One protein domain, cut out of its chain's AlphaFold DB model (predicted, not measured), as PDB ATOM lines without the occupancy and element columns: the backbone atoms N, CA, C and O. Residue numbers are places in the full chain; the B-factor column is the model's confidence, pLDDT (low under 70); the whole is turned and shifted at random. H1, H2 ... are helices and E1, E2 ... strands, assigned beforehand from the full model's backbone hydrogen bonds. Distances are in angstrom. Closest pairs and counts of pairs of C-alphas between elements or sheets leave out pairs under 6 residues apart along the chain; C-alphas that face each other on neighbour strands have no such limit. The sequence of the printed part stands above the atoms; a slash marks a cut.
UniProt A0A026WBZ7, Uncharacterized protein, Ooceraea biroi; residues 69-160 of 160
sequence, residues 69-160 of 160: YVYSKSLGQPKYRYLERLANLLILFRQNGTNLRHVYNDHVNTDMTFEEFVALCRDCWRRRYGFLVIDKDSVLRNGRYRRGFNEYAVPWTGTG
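What this domain is: This is residues 69 to 160 of the 160 residues of an uncharacterized protein of Ooceraea biroi (UniProt A0A026WBZ7). A small twisted sheet of four short strands has helix H3 over one face, running along its strands, and H2 set crosswise to H3 at that helix's first residues. H1 lies off beyond the E1 edge of the sheet, and the tail, residues 156 to 160, lies at the opposite end of the longest axis. The 92 printed residues hold, in order, H1, E1, H2, H3, E2, E3 and E4; the sheet's order is E1, E2, E3, E4, all antiparallel. The class is mixed, helices and strands, with under half of the residues in named elements. The whole is compact, with a radius of gyration of the C-alphas of 12.8 A and spans of 41 by 28 by 24 A.

Where its parts are: H1, residues 78 to 86, begins at C-alpha (10.653, 14.173, -29.665) and is 13.0 A long. E1 is residues 89 to 92. H2, residues 97 to 107, spans 15.2 A, and H3, residues 114 to 124, 15.4 A. E2 is residues 132 to 135, E3 145 to 147, and E4 151 to 153, ending at C-alpha (-0.949, -9.154, -16.349).

How they stand to each other: E1 and E2 are antiparallel, with N 90 and O 134 2.8 A apart. E2, E3 and E4 form a meander, each strand the antiparallel neighbour of the one before, with two hairpins; N 133 and O 146, and N 147 and O 151, are each 2.8 A apart. H3 and the sheet make two layers, a helix on one face of a sheet, at a height of 9.9 A. H2 touches H3, about perpendicular at 74 degrees; the closest C-alphas, of Tyr 104 and Phe 114, are 6.7 A apart. H2 only grazes the sheet. H1 is not on it and is apart from H2 and H3. O i to N i+4 pairs are all within hydrogen-bond range in H2 and H3, and 4 of 5 in H1.

The domain as a whole: The C-alphas of Lys 79 and Gly 160, the two farthest apart, are 42.1 A apart. The printed part has no cut, and no link between named elements is long. Mean pLDDT of the printed part is 84.9; residues 73, 75 and 156 to 160 are under 70.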
ATOM      1  N   TYR A  69      -4.780  11.427 -23.421       75.50
ATOM      2  CA  TYR A  69      -4.734  10.396 -24.452       75.50
ATOM      3  C   TYR A  69      -4.078  10.971 -25.705       75.50
ATOM      4  O   TYR A  69      -4.651  11.829 -26.378       75.50
ATOM      5  N   VAL A  70      -2.872  10.503 -26.024       76.44
ATOM      6  CA  VAL A  70      -2.141  10.926 -27.224       76.44
ATOM      7  C   VAL A  70      -2.374   9.913 -28.340       76.44
ATOM      8  O   VAL A  70      -1.916   8.776 -28.274       76.44
ATOM      9  N   TYR A  71      -3.059  10.341 -29.399       71.94
ATOM     10  CA  TYR A  71      -3.231   9.559 -30.622       71.94
ATOM     11  C   TYR A  71      -2.309  10.113 -31.707       71.94
ATOM     12  O   TYR A  71      -2.511  11.221 -32.200       71.94
ATOM     13  N   SER A  72      -1.297   9.344 -32.101       71.56
ATOM     14  CA  SER A  72      -0.373   9.719 -33.174       71.56
ATOM     15  C   SER A  72      -0.040   8.512 -34.042       71.56
ATOM     16  O   SER A  72       0.070   7.393 -33.548       71.56
ATOM     17  N   LYS A  73       0.173   8.744 -35.345       68.44
ATOM     18  CA  LYS A  73       0.713   7.720 -36.258       68.44
ATOM     19  C   LYS A  73       2.170   7.363 -35.934       68.44
ATOM     20  O   LYS A  73       2.604   6.256 -36.236       68.44
ATOM     21  N   SER A  74       2.914   8.298 -35.340       70.62
ATOM     22  CA  SER A  74       4.306   8.121 -34.927       70.62
ATOM     23  C   SER A  74       4.493   8.696 -33.529       70.62
ATOM     24  O   SER A  74       4.474   9.914 -33.341       70.62
ATOM     25  N   LEU A  75       4.648   7.809 -32.547       68.31
ATOM     26  CA  LEU A  75       4.963   8.163 -31.158       68.31
ATOM     27  C   LEU A  75       6.445   8.538 -30.982       68.31
ATOM     28  O   LEU A  75       6.813   9.200 -30.022       68.31
ATOM     29  N   GLY A  76       7.298   8.207 -31.956       70.38
ATOM     30  CA  GLY A  76       8.740   8.442 -31.874       70.38
ATOM     31  C   GLY A  76       9.178   9.908 -31.976       70.38
ATOM     32  O   GLY A  76      10.359  10.188 -31.788       70.38
ATOM     33  N   GLN A  77       8.276  10.849 -32.272       79.06
ATOM     34  CA  GLN A  77       8.650  12.261 -32.380       79.06
ATOM     35  C   GLN A  77       9.076  12.820 -31.010       79.06
ATOM     36  O   GLN A  77       8.391  12.558 -30.017       79.06
ATOM     37  N   PRO A  78      10.125  13.665 -30.936       82.56
ATOM     38  CA  PRO A  78      10.653  14.173 -29.665       82.56
ATOM     39  C   PRO A  78       9.598  14.804 -28.744       82.56
ATOM     40  O   PRO A  78       9.631  14.614 -27.533       82.56
ATOM     41  N   LYS A  79       8.615  15.506 -29.320       81.31
ATOM     42  CA  LYS A  79       7.532  16.167 -28.573       81.31
ATOM     43  C   LYS A  79       6.564  15.182 -27.910       81.31
ATOM     44  O   LYS A  79       6.053  15.468 -26.834       81.31
ATOM     45  N   TYR A  80       6.318  14.028 -28.533       78.81
ATOM     46  CA  TYR A  80       5.481  12.986 -27.937       78.81
ATOM     47  C   TYR A  80       6.245  12.204 -26.883       78.81
ATOM     48  O   TYR A  80       5.694  11.980 -25.816       78.81
ATOM     49  N   ARG A  81       7.535  11.916 -27.104       78.19
ATOM     50  CA  ARG A  81       8.397  11.358 -26.052       78.19
ATOM     51  C   ARG A  81       8.453  12.249 -24.816       78.19
ATOM     52  O   ARG A  81       8.485  11.758 -23.695       78.19
ATOM     53  N   TYR A  82       8.464  13.561 -25.022       83.38
ATOM     54  CA  TYR A  82       8.383  14.518 -23.934       83.38
ATOM     55  C   TYR A  82       7.052  14.403 -23.168       83.38
ATOM     56  O   TYR A  82       7.068  14.217 -21.956       83.38
ATOM     57  N   LEU A  83       5.911  14.403 -23.868       79.19
ATOM     58  CA  LEU A  83       4.598  14.184 -23.246       79.19
ATOM     59  C   LEU A  83       4.494  12.824 -22.537       79.19
ATOM     60  O   LEU A  83       3.911  12.736 -21.463       79.19
ATOM     61  N   GLU A  84       5.091  11.772 -23.097       74.75
ATOM     62  CA  GLU A  84       5.151  10.448 -22.471       74.75
ATOM     63  C   GLU A  84       5.892  10.470 -21.131       74.75
ATOM     64  O   GLU A  84       5.545   9.687 -20.253       74.75
ATOM     65  N   ARG A  85       6.899  11.333 -20.945       75.88
ATOM     66  CA  ARG A  85       7.596  11.474 -19.651       75.88
ATOM     67  C   ARG A  85       6.719  12.105 -18.577       75.88
ATOM     68  O   ARG A  85       6.944  11.841 -17.405       75.88
ATOM     69  N   LEU A  86       5.742  12.916 -18.976       75.94
ATOM     70  CA  LEU A  86       4.772  13.520 -18.064       75.94
ATOM     71  C   LEU A  86       3.616  12.565 -17.726       75.94
ATOM     72  O   LEU A  86       2.843  12.845 -16.816       75.94
ATOM     73  N   ALA A  87       3.468  11.468 -18.476       77.06
ATOM     74  CA  ALA A  87       2.368  10.526 -18.337       77.06
ATOM     75  C   ALA A  87       2.802   9.240 -17.621       77.06
ATOM     76  O   ALA A  87       3.709   8.530 -18.073       77.06
ATOM     77  N   ASN A  88       2.072   8.897 -16.561       82.75
ATOM     78  CA  ASN A  88       2.307   7.684 -15.774       82.75
ATOM     79  C   ASN A  88       1.699   6.445 -16.448       82.75
ATOM     80  O   ASN A  88       2.226   5.343 -16.329       82.75
ATOM     81  N   LEU A  89       0.615   6.632 -17.212       82.44
ATOM     82  CA  LEU A  89      -0.059   5.578 -17.968       82.44
ATOM     83  C   LEU A  89       0.184   5.747 -19.469       82.44
ATOM     84  O   LEU A  89      -0.183   6.763 -20.060       82.44
ATOM     85  N   LEU A  90       0.732   4.717 -20.108       87.81
ATOM     86  CA  LEU A  90       0.828   4.626 -21.561       87.81
ATOM     87  C   LEU A  90      -0.238   3.663 -22.090       87.81
ATOM     88  O   LEU A  90      -0.205   2.469 -21.803       87.81
ATOM     89  N   ILE A  91      -1.179   4.175 -22.884       89.00
ATOM     90  CA  ILE A  91      -2.300   3.398 -23.429       89.00
ATOM     91  C   ILE A  91      -2.023   3.041 -24.892       89.00
ATOM     92  O   ILE A  91      -1.978   3.905 -25.765       89.00
ATOM     93  N   LEU A  92      -1.861   1.747 -25.163       90.00
ATOM     94  CA  LEU A  92      -1.467   1.194 -26.452       90.00
ATOM     95  C   LEU A  92      -2.638   0.498 -27.160       90.00
ATOM     96  O   LEU A  92      -2.996  -0.651 -26.876       90.00
ATOM     97  N   PHE A  93      -3.200   1.175 -28.159       90.69
ATOM     98  CA  PHE A  93      -4.053   0.547 -29.174       90.69
ATOM     99  C   PHE A  93      -3.214  -0.203 -30.212       90.69
ATOM    100  O   PHE A  93      -2.006   0.008 -30.293       90.69
ATOM    101  N   ARG A  94      -3.857  -1.040 -31.038       90.25
ATOM    102  CA  ARG A  94      -3.196  -1.855 -32.069       90.25
ATOM    103  C   ARG A  94      -2.194  -1.051 -32.905       90.25
ATOM    104  O   ARG A  94      -2.568  -0.098 -33.581       90.25
ATOM    105  N   GLN A  95      -0.938  -1.490 -32.872       89.44
ATOM    106  CA  GLN A  95       0.194  -0.902 -33.591       89.44
ATOM    107  C   GLN A  95       0.777  -1.880 -34.625       89.44
ATOM    108  O   GLN A  95       0.515  -3.085 -34.579       89.44
ATOM    109  N   ASN A  96       1.588  -1.359 -35.550       90.44
ATOM    110  CA  ASN A  96       2.431  -2.177 -36.429       90.44
ATOM    111  C   ASN A  96       3.714  -2.642 -35.702       90.44
ATOM    112  O   ASN A  96       4.013  -2.194 -34.594       90.44
ATOM    113  N   GLY A  97       4.476  -3.544 -36.332       89.31
ATOM    114  CA  GLY A  97       5.690  -4.121 -35.735       89.31
ATOM    115  C   GLY A  97       6.772  -3.088 -35.407       89.31
ATOM    116  O   GLY A  97       7.367  -3.153 -34.337       89.31
ATOM    117  N   THR A  98       6.983  -2.099 -36.279       90.00
ATOM    118  CA  THR A  98       7.962  -1.020 -36.062       90.00
ATOM    119  C   THR A  98       7.611  -0.181 -34.833       90.00
ATOM    120  O   THR A  98       8.447   0.003 -33.953       90.00
ATOM    121  N   ASN A  99       6.356   0.263 -34.716       88.38
ATOM    122  CA  ASN A  99       5.877   1.027 -33.563       88.38
ATOM    123  C   ASN A  99       5.946   0.197 -32.273       88.38
ATOM    124  O   ASN A  99       6.359   0.720 -31.242       88.38
ATOM    125  N   LEU A 100       5.605  -1.097 -32.331       92.50
ATOM    126  CA  LEU A 100       5.777  -2.011 -31.198       92.50
ATOM    127  C   LEU A 100       7.240  -2.118 -30.767       92.50
ATOM    128  O   LEU A 100       7.516  -2.096 -29.573       92.50
ATOM    129  N   ARG A 101       8.182  -2.197 -31.715       94.19
ATOM    130  CA  ARG A 101       9.613  -2.273 -31.401       94.19
ATOM    131  C   ARG A 101      10.120  -1.003 -30.724       94.19
ATOM    132  O   ARG A 101      10.914  -1.098 -29.796       94.19
ATOM    133  N   HIS A 102       9.634   0.166 -31.139       90.69
ATOM    134  CA  HIS A 102       9.950   1.423 -30.462       90.69
ATOM    135  C   HIS A 102       9.431   1.439 -29.022       90.69
ATOM    136  O   HIS A 102      10.216   1.661 -28.108       90.69
ATOM    137  N   VAL A 103       8.148   1.115 -28.812       91.19
ATOM    138  CA  VAL A 103       7.568   1.049 -27.459       91.19
ATOM    139  C   VAL A 103       8.319   0.044 -26.589       91.19
ATOM    140  O   VAL A 103       8.595   0.329 -25.429       91.19
ATOM    141  N   TYR A 104       8.695  -1.103 -27.158       94.75
ATOM    142  CA  TYR A 104       9.472  -2.112 -26.456       94.75
ATOM    143  C   TYR A 104      10.825  -1.575 -25.985       94.75
ATOM    144  O   TYR A 104      11.139  -1.646 -24.800       94.75
ATOM    145  N   ASN A 105      11.604  -1.005 -26.905       93.06
ATOM    146  CA  ASN A 105      12.937  -0.488 -26.608       93.06
ATOM    147  C   ASN A 105      12.910   0.648 -25.576       93.06
ATOM    148  O   ASN A 105      13.870   0.798 -24.829       93.06
ATOM    149  N   ASP A 106      11.841   1.446 -25.560       88.94
ATOM    150  CA  ASP A 106      11.743   2.620 -24.694       88.94
ATOM    151  C   ASP A 106      11.143   2.306 -23.310       88.94
ATOM    152  O   ASP A 106      11.501   2.973 -22.342       88.94
ATOM    153  N   HIS A 107      10.229   1.329 -23.204       89.81
ATOM    154  CA  HIS A 107       9.394   1.153 -22.000       89.81
ATOM    155  C   HIS A 107       9.297  -0.285 -21.456       89.81
ATOM    156  O   HIS A 107       8.704  -0.469 -20.396       89.81
ATOM    157  N   VAL A 108       9.790  -1.308 -22.169       93.19
ATOM    158  CA  VAL A 108       9.503  -2.731 -21.847       93.19
ATOM    159  C   VAL A 108      10.735  -3.635 -21.853       93.19
ATOM    160  O   VAL A 108      10.701  -4.702 -21.251       93.19
ATOM    161  N   ASN A 109      11.821  -3.251 -22.520       93.00
ATOM    162  CA  ASN A 109      12.979  -4.119 -22.772       93.00
ATOM    163  C   ASN A 109      13.682  -4.679 -21.522       93.00
ATOM    164  O   ASN A 109      14.431  -5.646 -21.644       93.00
ATOM    165  N   THR A 110      13.458  -4.097 -20.347       91.75
ATOM    166  CA  THR A 110      13.957  -4.598 -19.059       91.75
ATOM    167  C   THR A 110      13.037  -5.624 -18.401       91.75
ATOM    168  O   THR A 110      13.444  -6.278 -17.447       91.75
ATOM    169  N   ASP A 111      11.799  -5.750 -18.880       91.12
ATOM    170  CA  ASP A 111      10.704  -6.386 -18.149       91.12
ATOM    171  C   ASP A 111      10.300  -7.745 -18.742       91.12
ATOM    172  O   ASP A 111       9.833  -8.621 -18.013       91.12
ATOM    173  N   MET A 112      10.446  -7.915 -20.060       92.94
ATOM    174  CA  MET A 112      10.163  -9.149 -20.806       92.94
ATOM    175  C   MET A 112      10.851  -9.116 -22.176       92.94
ATOM    176  O   MET A 112      11.339  -8.070 -22.601       92.94
ATOM    177  N   THR A 113      10.859 -10.238 -22.893       95.06
ATOM    178  CA  THR A 113      11.335 -10.309 -24.285       95.06
ATOM    179  C   THR A 113      10.381  -9.608 -25.257       95.06
ATOM    180  O   THR A 113       9.208  -9.350 -24.960       95.06
ATOM    181  N   PHE A 114      10.862  -9.301 -26.466       95.38
ATOM    182  CA  PHE A 114      10.023  -8.666 -27.484       95.38
ATOM    183  C   PHE A 114       8.869  -9.577 -27.914       95.38
ATOM    184  O   PHE A 114       7.755  -9.111 -28.147       95.38
ATOM    185  N   GLU A 115       9.122 -10.879 -27.988       94.94
ATOM    186  CA  GLU A 115       8.154 -11.904 -28.355       94.94
ATOM    187  C   GLU A 115       7.024 -11.992 -27.319       94.94
ATOM    188  O   GLU A 115       5.846 -11.980 -27.693       94.94
ATOM    189  N   GLU A 116       7.364 -11.989 -26.026       94.62
ATOM    190  CA  GLU A 116       6.394 -11.941 -24.923       94.62
ATOM    191  C   GLU A 116       5.571 -10.651 -24.954       94.62
ATOM    192  O   GLU A 116       4.341 -10.690 -24.847       94.62
ATOM    193  N   PHE A 117       6.218  -9.508 -25.194       95.44
ATOM    194  CA  PHE A 117       5.527  -8.227 -25.313       95.44
ATOM    195  C   PHE A 117       4.531  -8.204 -26.484       95.44
ATOM    196  O   PHE A 117       3.393  -7.742 -26.344       95.44
ATOM    197  N   VAL A 118       4.917  -8.743 -27.644       95.75
ATOM    198  CA  VAL A 118       4.026  -8.877 -28.805       95.75
ATOM    199  C   VAL A 118       2.853  -9.806 -28.486       95.75
ATOM    200  O   VAL A 118       1.719  -9.502 -28.875       95.75
ATOM    201  N   ALA A 119       3.090 -10.914 -27.781       95.19
ATOM    202  CA  ALA A 119       2.038 -11.836 -27.362       95.19
ATOM    203  C   ALA A 119       1.030 -11.157 -26.419       95.19
ATOM    204  O   ALA A 119      -0.179 -11.237 -26.658       95.19
ATOM    205  N   LEU A 120       1.515 -10.406 -25.427       94.81
ATOM    206  CA  LEU A 120       0.696  -9.612 -24.509       94.81
ATOM    207  C   LEU A 120      -0.163  -8.574 -25.252       94.81
ATOM    208  O   LEU A 120      -1.370  -8.472 -25.017       94.81
ATOM    209  N   CYS A 121       0.432  -7.836 -26.194       95.06
ATOM    210  CA  CYS A 121      -0.295  -6.869 -27.020       95.06
ATOM    211  C   CYS A 121      -1.406  -7.545 -27.836       95.06
ATOM    212  O   CYS A 121      -2.547  -7.078 -27.849       95.06
ATOM    213  N   ARG A 122      -1.095  -8.669 -28.499       94.88
ATOM    214  CA  ARG A 122      -2.070  -9.440 -29.289       94.88
ATOM    215  C   ARG A 122      -3.230  -9.940 -28.434       94.88
ATOM    216  O   ARG A 122      -4.368  -9.899 -28.898       94.88
ATOM    217  N   ASP A 123      -2.957 -10.383 -27.209       94.19
ATOM    218  CA  ASP A 123      -3.995 -10.803 -26.269       94.19
ATOM    219  C   ASP A 123      -4.936  -9.647 -25.904       94.19
ATOM    220  O   ASP A 123      -6.159  -9.779 -26.027       94.19
ATOM    221  N   CYS A 124      -4.375  -8.481 -25.567       93.75
ATOM    222  CA  CYS A 124      -5.153  -7.287 -25.241       93.75
ATOM    223  C   CYS A 124      -6.016  -6.811 -26.418       93.75
ATOM    224  O   CYS A 124      -7.173  -6.430 -26.233       93.75
ATOM    225  N   TRP A 125      -5.483  -6.867 -27.640       94.62
ATOM    226  CA  TRP A 125      -6.162  -6.397 -28.852       94.62
ATOM    227  C   TRP A 125      -7.139  -7.408 -29.467       94.62
ATOM    228  O   TRP A 125      -7.788  -7.092 -30.465       94.62
ATOM    229  N   ARG A 126      -7.276  -8.614 -28.893       92.12
ATOM    230  CA  ARG A 126      -8.257  -9.617 -29.346       92.12
ATOM    231  C   ARG A 126      -9.697  -9.171 -29.074       92.12
ATOM    232  O   ARG A 126     -10.609  -9.525 -29.818       92.12
ATOM    233  N   ARG A 127      -9.910  -8.398 -28.004       87.50
ATOM    234  CA  ARG A 127     -11.222  -7.842 -27.644       87.50
ATOM    235  C   ARG A 127     -11.555  -6.649 -28.543       87.50
ATOM    236  O   ARG A 127     -10.680  -5.862 -28.903       87.50
ATOM    237  N   ARG A 128     -12.838  -6.472 -28.875       88.62
ATOM    238  CA  ARG A 128     -13.300  -5.282 -29.607       88.62
ATOM    239  C   ARG A 128     -12.976  -4.035 -28.776       88.62
ATOM    240  O   ARG A 128     -13.354  -3.976 -27.611       88.62
ATOM    241  N   TYR A 129     -12.275  -3.074 -29.379       87.25
ATOM    242  CA  TYR A 129     -11.755  -1.871 -28.708       87.25
ATOM    243  C   TYR A 129     -10.735  -2.146 -27.587       87.25
ATOM    244  O   TYR A 129     -10.520  -1.292 -26.732       87.25
ATOM    245  N   GLY A 130     -10.098  -3.321 -27.580       89.00
ATOM    246  CA  GLY A 130      -9.076  -3.669 -26.598       89.00
ATOM    247  C   GLY A 130      -7.785  -2.859 -26.763       89.00
ATOM    248  O   GLY A 130      -7.368  -2.548 -27.881       89.00
ATOM    249  N   PHE A 131      -7.143  -2.547 -25.639       92.69
ATOM    250  CA  PHE A 131      -5.870  -1.832 -25.554       92.69
ATOM    251  C   PHE A 131      -5.035  -2.358 -24.383       92.69
ATOM    252  O   PHE A 131      -5.576  -2.907 -23.420       92.69
ATOM    253  N   LEU A 132      -3.719  -2.196 -24.488       93.81
ATOM    254  CA  LEU A 132      -2.773  -2.428 -23.402       93.81
ATOM    255  C   LEU A 132      -2.595  -1.119 -22.621       93.81
ATOM    256  O   LEU A 132      -2.580  -0.053 -23.229       93.81
ATOM    257  N   VAL A 133      -2.422  -1.184 -21.307       92.25
ATOM    258  CA  VAL A 133      -1.914  -0.066 -20.500       92.25
ATOM    259  C   VAL A 133      -0.573  -0.470 -19.908       92.25
ATOM    260  O   VAL A 133      -0.445  -1.579 -19.393       92.25
ATOM    261  N   ILE A 134       0.409   0.420 -19.985       92.56
ATOM    262  CA  ILE A 134       1.679   0.316 -19.271       92.56
ATOM    263  C   ILE A 134       1.667   1.403 -18.194       92.56
ATOM    264  O   ILE A 134       1.734   2.588 -18.515       92.56
ATOM    265  N   ASP A 135       1.515   0.997 -16.937       90.94
ATOM    266  CA  ASP A 135       1.598   1.859 -15.763       90.94
ATOM    267  C   ASP A 135       3.042   1.888 -15.256       90.94
ATOM    268  O   ASP A 135       3.563   0.883 -14.769       90.94
ATOM    269  N   LYS A 136       3.684   3.045 -15.399       87.88
ATOM    270  CA  LYS A 136       5.097   3.246 -15.074       87.88
ATOM    271  C   LYS A 136       5.370   3.294 -13.571       87.88
ATOM    272  O   LYS A 136       6.496   2.989 -13.183       87.88
ATOM    273  N   ASP A 137       4.368   3.619 -12.755       88.44
ATOM    274  CA  ASP A 137       4.493   3.714 -11.294       88.44
ATOM    275  C   ASP A 137       4.241   2.361 -10.616       88.44
ATOM    276  O   ASP A 137       4.691   2.099  -9.499       88.44
ATOM    277  N   SER A 138       3.520   1.475 -11.301       87.38
ATOM    278  CA  SER A 138       3.255   0.120 -10.831       87.38
ATOM    279  C   SER A 138       4.486  -0.788 -10.962       87.38
ATOM    280  O   SER A 138       5.169  -0.826 -11.991       87.38
ATOM    281  N   VAL A 139       4.737  -1.606  -9.934       87.88
ATOM    282  CA  VAL A 139       5.770  -2.653  -9.993       87.88
ATOM    283  C   VAL A 139       5.370  -3.755 -10.975       87.88
ATOM    284  O   VAL A 139       4.185  -4.034 -11.173       87.88
ATOM    285  N   LEU A 140       6.364  -4.430 -11.563       86.38
ATOM    286  CA  LEU A 140       6.186  -5.398 -12.654       86.38
ATOM    287  C   LEU A 140       5.081  -6.440 -12.404       86.38
ATOM    288  O   LEU A 140       4.297  -6.743 -13.299       86.38
ATOM    289  N   ARG A 141       4.994  -6.966 -11.178       84.25
ATOM    290  CA  ARG A 141       4.020  -8.006 -10.800       84.25
ATOM    291  C   ARG A 141       2.718  -7.472 -10.201       84.25
ATOM    292  O   ARG A 141       1.860  -8.267  -9.832       84.25
ATOM    293  N   ASN A 142       2.565  -6.157 -10.085       85.31
ATOM    294  CA  ASN A 142       1.400  -5.534  -9.468       85.31
ATOM    295  C   ASN A 142       0.916  -4.352 -10.308       85.31
ATOM    296  O   ASN A 142       1.096  -3.196  -9.943       85.31
ATOM    297  N   GLY A 143       0.317  -4.654 -11.459       86.88
ATOM    298  CA  GLY A 143      -0.421  -3.653 -12.225       86.88
ATOM    299  C   GLY A 143       0.354  -2.920 -13.317       86.88
ATOM    300  O   GLY A 143      -0.275  -2.117 -14.005       86.88
ATOM    301  N   ARG A 144       1.652  -3.197 -13.528       92.38
ATOM    302  CA  ARG A 144       2.457  -2.533 -14.576       92.38
ATOM    303  C   ARG A 144       1.879  -2.721 -15.972       92.38
ATOM    304  O   ARG A 144       1.772  -1.759 -16.717       92.38
ATOM    305  N   TYR A 145       1.454  -3.929 -16.322       94.81
ATOM    306  CA  TYR A 145       0.823  -4.206 -17.612       94.81
ATOM    307  C   TYR A 145      -0.653  -4.520 -17.424       94.81
ATOM    308  O   TYR A 145      -0.986  -5.404 -16.640       94.81
ATOM    309  N   ARG A 146      -1.547  -3.833 -18.142       93.19
ATOM    310  CA  ARG A 146      -3.002  -4.003 -17.995       93.19
ATOM    311  C   ARG A 146      -3.716  -4.248 -19.309       93.19
ATOM    312  O   ARG A 146      -3.435  -3.603 -20.314       93.19
ATOM    313  N   ARG A 147      -4.688  -5.156 -19.290       91.19
ATOM    314  CA  ARG A 147      -5.627  -5.387 -20.385       91.19
ATOM    315  C   ARG A 147      -6.850  -4.507 -20.157       91.19
ATOM    316  O   ARG A 147      -7.739  -4.837 -19.374       91.19
ATOM    317  N   GLY A 148      -6.900  -3.369 -20.846       87.62
ATOM    318  CA  GLY A 148      -7.819  -2.294 -20.482       87.62
ATOM    319  C   GLY A 148      -7.484  -1.711 -19.103       87.62
ATOM    320  O   GLY A 148      -6.348  -1.789 -18.648       87.62
ATOM    321  N   PHE A 149      -8.479  -1.146 -18.419       85.25
ATOM    322  CA  PHE A 149      -8.294  -0.593 -17.068       85.25
ATOM    323  C   PHE A 149      -8.596  -1.579 -15.934       85.25
ATOM    324  O   PHE A 149      -8.210  -1.327 -14.800       85.25
ATOM    325  N   ASN A 150      -9.277  -2.690 -16.229       84.50
ATOM    326  CA  ASN A 150      -9.909  -3.524 -15.200       84.50
ATOM    327  C   ASN A 150      -9.114  -4.793 -14.850       84.50
ATOM    328  O   ASN A 150      -9.454  -5.471 -13.887       84.50
ATOM    329  N   GLU A 151      -8.101  -5.154 -15.639       88.06
ATOM    330  CA  GLU A 151      -7.371  -6.421 -15.506       88.06
ATOM    331  C   GLU A 151      -5.871  -6.171 -15.700       88.06
ATOM    332  O   GLU A 151      -5.501  -5.458 -16.630       88.06
ATOM    333  N   TYR A 152      -4.998  -6.771 -14.881       89.75
ATOM    334  CA  TYR A 152      -3.542  -6.668 -15.045       89.75
ATOM    335  C   TYR A 152      -2.866  -8.020 -15.280       89.75
ATOM    336  O   TYR A 152      -3.343  -9.058 -14.828       89.75
ATOM    337  N   ALA A 153      -1.769  -7.998 -16.034       85.38
ATOM    338  CA  ALA A 153      -0.949  -9.154 -16.349       85.38
ATOM    339  C   ALA A 153       0.178  -9.307 -15.321       85.38
ATOM    340  O   ALA A 153       0.766  -8.323 -14.870       85.38
ATOM    341  N   VAL A 154       0.498 -10.557 -14.991       83.69
ATOM    342  CA  VAL A 154       1.644 -10.929 -14.157       83.69
ATOM    343  C   VAL A 154       2.570 -11.782 -15.027       83.69
ATOM    344  O   VAL A 154       2.109 -12.802 -15.547       83.69
ATOM    345  N   PRO A 155       3.837 -11.385 -15.237       72.31
ATOM    346  CA  PRO A 155       4.783 -12.199 -15.995       72.31
ATOM    347  C   PRO A 155       5.020 -13.551 -15.313       72.31
ATOM    348  O   PRO A 155       5.120 -13.614 -14.084       72.31
ATOM    349  N   TRP A 156       5.124 -14.625 -16.100       57.56
ATOM    350  CA  TRP A 156       5.503 -15.940 -15.583       57.56
ATOM    351  C   TRP A 156       6.960 -15.913 -15.121       57.56
ATOM    352  O   TRP A 156       7.845 -15.461 -15.842       57.56
ATOM    353  N   THR A 157       7.221 -16.406 -13.913       57.31
ATOM    354  CA  THR A 157       8.589 -16.668 -13.472       57.31
ATOM    355  C   THR A 157       9.122 -17.894 -14.184       57.31
ATOM    356  O   THR A 157       8.554 -18.976 -14.027       57.31
ATOM    357  N   GLY A 158      10.249 -17.757 -14.876       46.84
ATOM    358  CA  GLY A 158      11.168 -18.879 -14.997       46.84
ATOM    359  C   GLY A 158      11.566 -19.314 -13.586       46.84
ATOM    360  O   GLY A 158      12.136 -18.536 -12.826       46.84
ATOM    361  N   THR A 159      11.174 -20.520 -13.197       37.50
ATOM    362  CA  THR A 159      11.877 -21.283 -12.168       37.50
ATOM    363  C   THR A 159      13.202 -21.742 -12.765       37.50
ATOM    364  O   THR A 159      13.174 -22.441 -13.780       37.50
ATOM    365  N   GLY A 160      14.321 -21.377 -12.137       35.03
ATOM    366  CA  GLY A 160      15.664 -21.850 -12.479       35.03
ATOM    367  C   GLY A 160      16.683 -20.733 -12.463       35.03
ATOM    368  O   GLY A 160      16.971 -20.222 -13.564       35.03
TER     369      GLY A 160